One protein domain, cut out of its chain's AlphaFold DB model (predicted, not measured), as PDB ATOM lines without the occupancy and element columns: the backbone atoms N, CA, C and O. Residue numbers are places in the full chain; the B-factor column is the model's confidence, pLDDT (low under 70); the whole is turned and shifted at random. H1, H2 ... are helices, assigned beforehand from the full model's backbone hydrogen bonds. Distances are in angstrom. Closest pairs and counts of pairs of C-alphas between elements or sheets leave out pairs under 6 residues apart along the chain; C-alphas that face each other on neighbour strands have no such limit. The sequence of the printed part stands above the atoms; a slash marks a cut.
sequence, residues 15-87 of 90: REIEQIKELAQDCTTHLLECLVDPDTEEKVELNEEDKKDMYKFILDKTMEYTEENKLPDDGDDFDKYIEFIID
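AT A GLANCE: This is residues 15 to 87 of the 90 residues of an uncharacterized protein of uncultured Clostridium sp (UniProt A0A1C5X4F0). Two long helices, H2 and H1, cross near their middles as an X, and a shorter third helix, H3, is set to one side of the crossing, steeply turned to both. A wide loop, residues 35 to 47, runs from the last residue of H1 out to Asp 39 and back to the first residue of H2. The printed part has 73 residues with three named helices, in the order H1, H2, H3, and no named strand; the class is all helix. The whole is compact, with a radius of gyration of the C-alphas of 12.9 A and spans of 39 by 26 by 18 A.

IN THESE COORDINATES: H2, the longest helix with 21 residues, covers residues 48 to 68 and is 31.0 A long from first to last C-alpha, from C-alpha 48 at (11.375, 30.845, 33.283) to C-alpha 68 at (-14.112, 45.298, 43.380). H1 covers residues 15 to 34 and is 28.5 A long; its C-alpha 15 is at (-7.902, 30.947, 52.409). H3 covers residues 75 to 87 and is 18.5 A long; its C-alpha 87 is at (-7.534, 44.385, 28.968).

HOW THE PARTS SIT: H2 and H1 touch, with residues 54 to 63 of H2 alone and residues 20 to 28 of H1 alone. Their closest C-alphas are those of Leu 59 and Ala 24, 5.1 A apart. They run opposite ways at a steep tilt of 51 degrees. H2 and H3 only just touch, with 3 pairs of C-alphas within 8 A, made by residues 58 to 62 of H2 alone and residue 85 of H3 alone. The closest C-alphas of the two are those of Lys 61 and Ile 85, 6.6 A apart. They run opposite ways at a steep tilt of 69 degrees, only just short of about perpendicular. H1 and H3 are close but not clearly touching, with their closest C-alphas, those of Cys 27 and Ile 82, 6.8 A apart. Their lines are about perpendicular, but only just, at 73 degrees. In H1 every O i to N i+4 pair is within hydrogen-bond range; in H2 16 of 17 are, and in H3 8 of 9.

THE WHOLE: The two C-alphas farthest apart are those of Arg 15 and Asp 39, at 42.1 A. The printed part runs from residue 15 to residue 87 and has no cut. The link from H1 to H2, 13 residues, is long, and its C-alphas lie 12 to 24 A from the mean of all C-alphas. The link from H2 to H3, 6 residues, is short. The mean pLDDT of the printed part is 91.6, and one printed residue, Gly 75, is under 70.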
ATOM      1  N   ARG A  15      -7.163  31.602  53.501       89.69
ATOM      2  CA  ARG A  15      -7.902  30.947  52.409       89.69
ATOM      3  C   ARG A  15      -8.111  31.879  51.229       89.69
ATOM      4  O   ARG A  15      -7.944  31.443  50.100       89.69
ATOM      5  N   GLU A  16      -8.438  33.143  51.479       88.81
ATOM      6  CA  GLU A  16      -8.577  34.139  50.412       88.81
ATOM      7  C   GLU A  16      -7.259  34.303  49.643       88.81
ATOM      8  O   GLU A  16      -7.243  34.267  48.413       88.81
ATOM      9  N   ILE A  17      -6.128  34.375  50.355       90.44
ATOM     10  CA  ILE A  17      -4.794  34.422  49.736       90.44
ATOM     11  C   ILE A  17      -4.517  33.167  48.895       90.44
ATOM     12  O   ILE A  17      -3.928  33.268  47.817       90.44
ATOM     13  N   GLU A  18      -4.891  31.981  49.382       92.00
ATOM     14  CA  GLU A  18      -4.726  30.726  48.640       92.00
ATOM     15  C   GLU A  18      -5.570  30.710  47.361       92.00
ATOM     16  O   GLU A  18      -5.037  30.388  46.300       92.00
ATOM     17  N   GLN A  19      -6.830  31.146  47.430       91.62
ATOM     18  CA  GLN A  19      -7.722  31.209  46.269       91.62
ATOM     19  C   GLN A  19      -7.242  32.220  45.220       91.62
ATOM     20  O   GLN A  19      -7.236  31.909  44.032       91.62
ATOM     21  N   ILE A  20      -6.773  33.402  45.641       93.44
ATOM     22  CA  ILE A  20      -6.174  34.398  44.736       93.44
ATOM     23  C   ILE A  20      -4.968  33.798  44.008       93.44
ATOM     24  O   ILE A  20      -4.813  33.964  42.798       93.44
ATOM     25  N   LYS A  21      -4.106  33.079  44.735       94.81
ATOM     26  CA  LYS A  21      -2.921  32.444  44.149       94.81
ATOM     27  C   LYS A  21      -3.270  31.348  43.155       94.81
ATOM     28  O   LYS A  21      -2.604  31.271  42.125       94.81
ATOM     29  N   GLU A  22      -4.246  30.506  43.479       94.19
ATOM     30  CA  GLU A  22      -4.723  29.431  42.606       94.19
ATOM     31  C   GLU A  22      -5.307  30.013  41.318       94.19
ATOM     32  O   GLU A  22      -4.841  29.681  40.232       94.19
ATOM     33  N   LEU A  23      -6.191  31.005  41.434       93.56
ATOM     34  CA  LEU A  23      -6.783  31.684  40.286       93.56
ATOM     35  C   LEU A  23      -5.737  32.361  39.386       93.56
ATOM     36  O   LEU A  23      -5.780  32.238  38.158       93.56
ATOM     37  N   ALA A  24      -4.777  33.073  39.984       95.38
ATOM     38  CA  ALA A  24      -3.685  33.697  39.244       95.38
ATOM     39  C   ALA A  24      -2.827  32.648  38.519       95.38
ATOM     40  O   ALA A  24      -2.417  32.853  37.374       95.38
ATOM     41  N   GLN A  25      -2.563  31.511  39.169       95.56
ATOM     42  CA  GLN A  25      -1.786  30.415  38.598       95.56
ATOM     43  C   GLN A  25      -2.523  29.746  37.433       95.56
ATOM     44  O   GLN A  25      -1.903  29.507  36.396       95.56
ATOM     45  N   ASP A  26      -3.821  29.487  37.573       94.06
ATOM     46  CA  ASP A  26      -4.645  28.867  36.536       94.06
ATOM     47  C   ASP A  26      -4.761  29.765  35.304       94.06
ATOM     48  O   ASP A  26      -4.548  29.309  34.180       94.06
ATOM     49  N   CYS A  27      -4.980  31.067  35.502       94.50
ATOM     50  CA  CYS A  27      -4.965  32.044  34.413       94.50
ATOM     51  C   CYS A  27      -3.594  32.144  33.740       94.50
ATOM     52  O   CYS A  27      -3.509  32.149  32.513       94.50
ATOM     53  N   THR A  28      -2.506  32.142  34.518       95.56
ATOM     54  CA  THR A  28      -1.144  32.124  33.962       95.56
ATOM     55  C   THR A  28      -0.943  30.901  33.073       95.56
ATOM     56  O   THR A  28      -0.490  31.036  31.939       95.56
ATOM     57  N   THR A  29      -1.303  29.712  33.560       94.81
ATOM     58  CA  THR A  29      -1.212  28.465  32.793       94.81
ATOM     59  C   THR A  29      -2.047  28.544  31.519       94.81
ATOM     60  O   THR A  29      -1.526  28.264  30.443       94.81
ATOM     61  N   HIS A  30      -3.298  28.995  31.618       93.88
ATOM     62  CA  HIS A  30      -4.197  29.144  30.477       93.88
ATOM     63  C   HIS A  30      -3.611  30.069  29.399       93.88
ATOM     64  O   HIS A  30      -3.515  29.692  28.232       93.88
ATOM     65  N   LEU A  31      -3.127  31.253  29.785       93.38
ATOM     66  CA  LEU A  31      -2.518  32.199  28.850       93.38
ATOM     67  C   LEU A  31      -1.233  31.638  28.222       93.38
ATOM     68  O   LEU A  31      -1.032  31.778  27.015       93.38
ATOM     69  N   LEU A  32      -0.394  30.936  28.997       93.62
ATOM     70  CA  LEU A  32       0.776  30.239  28.450       93.62
ATOM     71  C   LEU A  32       0.376  29.155  27.454       93.62
ATOM     72  O   LEU A  32       1.065  28.997  26.453       93.62
ATOM     73  N   GLU A  33      -0.707  28.416  27.692       92.88
ATOM     74  CA  GLU A  33      -1.241  27.380  26.798       92.88
ATOM     75  C   GLU A  33      -1.886  27.955  25.531       92.88
ATOM     76  O   GLU A  33      -1.832  27.314  24.478       92.88
ATOM     77  N   CYS A  34      -2.358  29.199  25.572       92.06
ATOM     78  CA  CYS A  34      -2.883  29.917  24.409       92.06
ATOM     79  C   CYS A  34      -1.822  30.718  23.638       92.06
ATOM     80  O   CYS A  34      -2.064  31.092  22.493       92.06
ATOM     81  N   LEU A  35      -0.637  30.951  24.213       91.81
ATOM     82  CA  LEU A  35       0.408  31.754  23.575       91.81
ATOM     83  C   LEU A  35       0.960  31.097  22.295       91.81
ATOM     84  O   LEU A  35       1.566  30.017  22.344       91.81
ATOM     85  N   VAL A  36       0.766  31.763  21.159       94.38
ATOM     86  CA  VAL A  36       1.231  31.336  19.834       94.38
ATOM     87  C   VAL A  36       1.850  32.507  19.079       94.38
ATOM     88  O   VAL A  36       1.521  33.665  19.336       94.38
ATOM     89  N   ASP A  37       2.754  32.200  18.157       92.50
ATOM     90  CA  ASP A  37       3.307  33.178  17.231       92.50
ATOM     91  C   ASP A  37       2.219  33.557  16.206       92.50
ATOM     92  O   ASP A  37       1.616  32.666  15.602       92.50
ATOM     93  N   PRO A  38       1.917  34.850  16.012       90.62
ATOM     94  CA  PRO A  38       0.821  35.273  15.142       90.62
ATOM     95  C   PRO A  38       1.093  35.048  13.647       90.62
ATOM     96  O   PRO A  38       0.143  35.000  12.869       90.62
ATOM     97  N   ASP A  39       2.357  34.925  13.235       94.69
ATOM     98  CA  ASP A  39       2.742  34.727  11.838       94.69
ATOM     99  C   ASP A  39       2.827  33.236  11.478       94.69
ATOM    100  O   ASP A  39       2.568  32.862  10.330       94.69
ATOM    101  N   THR A  40       3.204  32.380  12.435       94.94
ATOM    102  CA  THR A  40       3.428  30.941  12.194       94.94
ATOM    103  C   THR A  40       2.391  30.022  12.837       94.94
ATOM    104  O   THR A  40       2.355  28.839  12.496       94.94
ATOM    105  N   GLU A  41       1.559  30.538  13.746       92.00
ATOM    106  CA  GLU A  41       0.638  29.780  14.611       92.00
ATOM    107  C   GLU A  41       1.345  28.733  15.499       92.00
ATOM    108  O   GLU A  41       0.704  27.876  16.114       92.00
ATOM    109  N   GLU A  42       2.679  28.783  15.595       94.25
ATOM    110  CA  GLU A  42       3.453  27.851  16.410       94.25
ATOM    111  C   GLU A  42       3.396  28.223  17.893       94.25
ATOM    112  O   GLU A  42       3.303  29.390  18.281       94.25
ATOM    113  N   LYS A  43       3.485  27.203  18.750       93.69
ATOM    114  CA  LYS A  43       3.518  27.376  20.200       93.69
ATOM    115  C   LYS A  43       4.756  28.178  20.610       93.69
ATOM    116  O   LYS A  43       5.878  27.744  20.359       93.69
ATOM    117  N   VAL A  44       4.554  29.291  21.313       93.06
ATOM    118  CA  VAL A  44       5.660  30.053  21.908       93.06
ATOM    119  C   VAL A  44       5.959  29.490  23.290       93.06
ATOM    120  O   VAL A  44       5.079  29.417  24.149       93.06
ATOM    121  N   GLU A  45       7.213  29.108  23.518       90.31
ATOM    122  CA  GLU A  45       7.694  28.708  24.836       90.31
ATOM    123  C   GLU A  45       8.497  29.851  25.462       90.31
ATOM    124  O   GLU A  45       9.584  30.205  25.002       90.31
ATOM    125  N   LEU A  46       7.938  30.442  26.517       92.62
ATOM    126  CA  LEU A  46       8.617  31.473  27.295       92.62
ATOM    127  C   LEU A  46       9.710  30.866  28.177       92.62
ATOM    128  O   LEU A  46       9.618  29.720  28.626       92.62
ATOM    129  N   ASN A  47      10.737  31.657  28.476       95.56
ATOM    130  CA  ASN A  47      11.723  31.269  29.478       95.56
ATOM    131  C   ASN A  47      11.136  31.397  30.901       95.56
ATOM    132  O   ASN A  47      10.065  31.961  31.122       95.56
ATOM    133  N   GLU A  48      11.845  30.860  31.892       95.44
ATOM    134  CA  GLU A  48      11.375  30.845  33.283       95.44
ATOM    135  C   GLU A  48      11.308  32.229  33.947       95.44
ATOM    136  O   GLU A  48      10.613  32.385  34.949       95.44
ATOM    137  N   GLU A  49      12.044  33.220  33.447       96.88
ATOM    138  CA  GLU A  49      11.981  34.598  33.945       96.88
ATOM    139  C   GLU A  49      10.708  35.281  33.438       96.88
ATOM    140  O   GLU A  49       9.909  35.747  34.248       96.88
ATOM    141  N   ASP A  50      10.435  35.182  32.138       95.25
ATOM    142  CA  ASP A  50       9.234  35.726  31.504       95.25
ATOM    143  C   ASP A  50       7.956  35.084  32.068       95.25
ATOM    144  O   ASP A  50       6.995  35.782  32.385       95.25
ATOM    145  N   LYS A  51       7.949  33.758  32.285       94.94
ATOM    146  CA  LYS A  51       6.828  33.063  32.951       94.94
ATOM    147  C   LYS A  51       6.568  33.610  34.356       94.94
ATOM    148  O   LYS A  51       5.415  33.759  34.760       94.94
ATOM    149  N   LYS A  52       7.629  33.901  35.120       95.94
ATOM    150  CA  LYS A  52       7.508  34.461  36.475       95.94
ATOM    151  C   LYS A  52       7.006  35.890  36.450       95.94
ATOM    152  O   LYS A  52       6.224  36.255  37.321       95.94
ATOM    153  N   ASP A  53       7.468  36.693  35.505       95.94
ATOM    154  CA  ASP A  53       7.029  38.077  35.390       95.94
ATOM    155  C   ASP A  53       5.571  38.155  34.933       95.94
ATOM    156  O   ASP A  53       4.802  38.922  35.512       95.94
ATOM    157  N   MET A  54       5.148  37.263  34.033       95.12
ATOM    158  CA  MET A  54       3.741  37.099  33.680       95.12
ATOM    159  C   MET A  54       2.890  36.694  34.891       95.12
ATOM    160  O   MET A  54       1.885  37.340  35.168       95.12
ATOM    161  N   TYR A  55       3.321  35.693  35.668       97.12
ATOM    162  CA  TYR A  55       2.617  35.299  36.894       97.12
ATOM    163  C   TYR A  55       2.508  36.448  37.908       97.12
ATOM    164  O   TYR A  55       1.445  36.652  38.486       97.12
ATOM    165  N   LYS A  56       3.583  37.220  38.129       97.00
ATOM    166  CA  LYS A  56       3.551  38.373  39.048       97.00
ATOM    167  C   LYS A  56       2.564  39.436  38.584       97.00
ATOM    168  O   LYS A  56       1.845  39.969  39.420       97.00
ATOM    169  N   PHE A  57       2.552  39.741  37.286       96.56
ATOM    170  CA  PHE A  57       1.604  40.688  36.707       96.56
ATOM    171  C   PHE A  57       0.166  40.209  36.907       96.56
ATOM    172  O   PHE A  57      -0.663  40.955  37.418       96.56
ATOM    173  N   ILE A  58      -0.113  38.948  36.569       96.81
ATOM    174  CA  ILE A  58      -1.448  38.370  36.724       96.81
ATOM    175  C   ILE A  58      -1.859  38.401  38.193       96.81
ATOM    176  O   ILE A  58      -2.941  38.882  38.478       96.81
ATOM    177  N   LEU A  59      -0.989  37.985  39.120       96.88
ATOM    178  CA  LEU A  59      -1.266  38.008  40.557       96.88
ATOM    179  C   LEU A  59      -1.596  39.418  41.070       96.88
ATOM    180  O   LEU A  59      -2.526  39.573  41.857       96.88
ATOM    181  N   ASP A  60      -0.849  40.433  40.629       96.44
ATOM    182  CA  ASP A  60      -1.110  41.841  40.955       96.44
ATOM    183  C   ASP A  60      -2.511  42.262  40.500       96.44
ATOM    184  O   ASP A  60      -3.309  42.772  41.287       96.44
ATOM    185  N   LYS A  61      -2.866  41.916  39.260       95.12
ATOM    186  CA  LYS A  61      -4.192  42.185  38.704       95.12
ATOM    187  C   LYS A  61      -5.300  41.356  39.338       95.12
ATOM    188  O   LYS A  61      -6.395  41.874  39.525       95.12
ATOM    189  N   THR A  62      -5.042  40.118  39.748       94.69
ATOM    190  CA  THR A  62      -6.006  39.328  40.519       94.69
ATOM    191  C   THR A  62      -6.329  40.010  41.842       94.69
ATOM    192  O   THR A  62      -7.497  40.090  42.207       94.69
ATOM    193  N   MET A  63      -5.319  40.531  42.548       93.00
ATOM    194  CA  MET A  63      -5.547  41.267  43.794       93.00
ATOM    195  C   MET A  63      -6.406  42.514  43.549       93.00
ATOM    196  O   MET A  63      -7.406  42.681  44.240       93.00
ATOM    197  N   GLU A  64      -6.090  43.323  42.529       93.62
ATOM    198  CA  GLU A  64      -6.916  44.481  42.139       93.62
ATOM    199  C   GLU A  64      -8.361  44.066  41.811       93.62
ATOM    200  O   GLU A  64      -9.316  44.668  42.297       93.62
ATOM    201  N   TYR A  65      -8.537  42.988  41.041       92.12
ATOM    202  CA  TYR A  65      -9.855  42.465  40.684       92.12
ATOM    203  C   TYR A  65     -10.684  42.116  41.925       92.12
ATOM    204  O   TYR A  65     -11.872  42.442  41.977       92.12
ATOM    205  N   THR A  66     -10.065  41.500  42.941       88.81
ATOM    206  CA  THR A  66     -10.750  41.114  44.186       88.81
ATOM    207  C   THR A  66     -11.153  42.274  45.088       88.81
ATOM    208  O   THR A  66     -11.992  42.084  45.967       88.81
ATOM    209  N   GLU A  67     -10.607  43.476  44.883       88.31
ATOM    210  CA  GLU A  67     -11.052  44.657  45.632       88.31
ATOM    211  C   GLU A  67     -12.472  45.080  45.224       88.31
ATOM    212  O   GLU A  67     -13.237  45.588  46.048       88.31
ATOM    213  N   GLU A  68     -12.841  44.847  43.960       88.00
ATOM    214  CA  GLU A  68     -14.112  45.298  43.380       88.00
ATOM    215  C   GLU A  68     -15.064  44.148  43.020       88.00
ATOM    216  O   GLU A  68     -16.272  44.361  42.878       88.00
ATOM    217  N   ASN A  69     -14.548  42.923  42.904       87.31
ATOM    218  CA  ASN A  69     -15.281  41.759  42.420       87.31
ATOM    219  C   ASN A  69     -15.094  40.550  43.337       87.31
ATOM    220  O   ASN A  69     -14.150  40.446  44.115       87.31
ATOM    221  N   LYS A  70     -16.009  39.587  43.219       85.94
ATOM    222  CA  LYS A  70     -15.817  38.269  43.831       85.94
ATOM    223  C   LYS A  70     -14.873  37.443  42.969       85.94
ATOM    224  O   LYS A  70     -14.910  37.556  41.745       85.94
ATOM    225  N   LEU A  71     -14.078  36.592  43.614       84.06
ATOM    226  CA  LEU A  71     -13.306  35.573  42.911       84.06
ATOM    227  C   LEU A  71     -14.256  34.699  42.067       84.06
ATOM    228  O   LEU A  71     -15.311  34.322  42.586       84.06
ATOM    229  N   PRO A  72     -13.906  34.390  40.806       83.38
ATOM    230  CA  PRO A  72     -14.664  33.468  39.972       83.38
ATOM    231  C   PRO A  72     -14.801  32.109  40.657       83.38
ATOM    232  O   PRO A  72     -13.808  31.559  41.136       83.38
ATOM    233  N   ASP A  73     -16.016  31.565  40.697       75.31
ATOM    234  CA  ASP A  73     -16.295  30.223  41.219       75.31
ATOM    235  C   ASP A  73     -16.751  29.226  40.132       75.31
ATOM    236  O   ASP A  73     -16.840  28.024  40.408       75.31
ATOM    237  N   ASP A  74     -16.966  29.687  38.893       72.12
ATOM    238  CA  ASP A  74     -17.334  28.879  37.727       72.12
ATOM    239  C   ASP A  74     -16.696  29.362  36.400       72.12
ATOM    240  O   ASP A  74     -15.911  30.311  36.362       72.12
ATOM    241  N   GLY A  75     -16.991  28.656  35.300       65.44
ATOM    242  CA  GLY A  75     -16.383  28.901  33.987       65.44
ATOM    243  C   GLY A  75     -16.792  30.215  33.309       65.44
ATOM    244  O   GLY A  75     -15.938  30.850  32.698       65.44
ATOM    245  N   ASP A  76     -18.048  30.656  33.446       72.50
ATOM    246  CA  ASP A  76     -18.509  31.913  32.827       72.50
ATOM    247  C   ASP A  76     -17.898  33.129  33.547       72.50
ATOM    248  O   ASP A  76     -17.654  34.174  32.938       72.50
ATOM    249  N   ASP A  77     -17.641  33.009  34.851       83.12
ATOM    250  CA  ASP A  77     -16.959  34.043  35.626       83.12
ATOM    251  C   ASP A  77     -15.434  34.014  35.440       83.12
ATOM    252  O   ASP A  77     -14.783  35.058  35.553       83.12
ATOM    253  N   PHE A  78     -14.857  32.863  35.078       88.81
ATOM    254  CA  PHE A  78     -13.439  32.762  34.729       88.81
ATOM    255  C   PHE A  78     -13.111  33.465  33.404       88.81
ATOM    256  O   PHE A  78     -12.114  34.183  33.337       88.81
ATOM    257  N   ASP A  79     -13.966  33.344  32.384       89.56
ATOM    258  CA  ASP A  79     -13.761  34.018  31.093       89.56
ATOM    259  C   ASP A  79     -13.752  35.550  31.241       89.56
ATOM    260  O   ASP A  79     -12.866  36.221  30.713       89.56
ATOM    261  N   LYS A  80     -14.666  36.118  32.042       89.94
ATOM    262  CA  LYS A  80     -14.681  37.567  32.345       89.94
ATOM    263  C   LYS A  80     -13.423  38.016  33.079       89.94
ATOM    264  O   LYS A  80     -12.922  39.116  32.856       89.94
ATOM    265  N   TYR A  81     -12.927  37.176  33.981       93.12
ATOM    266  CA  TYR A  81     -11.677  37.439  34.676       93.12
ATOM    267  C   TYR A  81     -10.484  37.416  33.707       93.12
ATOM    268  O   TYR A  81      -9.638  38.307  33.768       93.12
ATOM    269  N   ILE A  82     -10.438  36.472  32.761       92.56
ATOM    270  CA  ILE A  82      -9.425  36.471  31.696       92.56
ATOM    271  C   ILE A  82      -9.519  37.747  30.852       92.56
ATOM    272  O   ILE A  82      -8.487  38.364  30.593       92.56
ATOM    273  N   GLU A  83     -10.724  38.173  30.456       92.56
ATOM    274  CA  GLU A  83     -10.924  39.432  29.723       92.56
ATOM    275  C   GLU A  83     -10.349  40.627  30.497       92.56
ATOM    276  O   GLU A  83      -9.579  41.402  29.935       92.56
ATOM    277  N   PHE A  84     -10.618  40.722  31.804       93.69
ATOM    278  CA  PHE A  84     -10.043  41.760  32.667       93.69
ATOM    279  C   PHE A  84      -8.503  41.751  32.671       93.69
ATOM    280  O   PHE A  84      -7.865  42.807  32.588       93.69
ATOM    281  N   ILE A  85      -7.886  40.567  32.749       94.81
ATOM    282  CA  ILE A  85      -6.423  40.427  32.705       94.81
ATOM    283  C   ILE A  85      -5.871  40.864  31.344       94.81
ATOM    284  O   ILE A  85      -4.867  41.575  31.296       94.81
ATOM    285  N   ILE A  86      -6.516  40.468  30.244       92.38
ATOM    286  CA  ILE A  86      -6.086  40.819  28.885       92.38
ATOM    287  C   ILE A  86      -6.229  42.323  28.633       92.38
ATOM    288  O   ILE A  86      -5.310  42.934  28.089       92.38
ATOM    289  N   ASP A  87      -7.329  42.936  29.067       93.50
ATOM    290  CA  ASP A  87      -7.534  44.385  28.968       93.50
ATOM    291  C   ASP A  87      -6.477  45.163  29.763       93.50
ATOM    292  O   ASP A  87      -6.069  46.252  29.361       93.50
TER     293      ASP A  87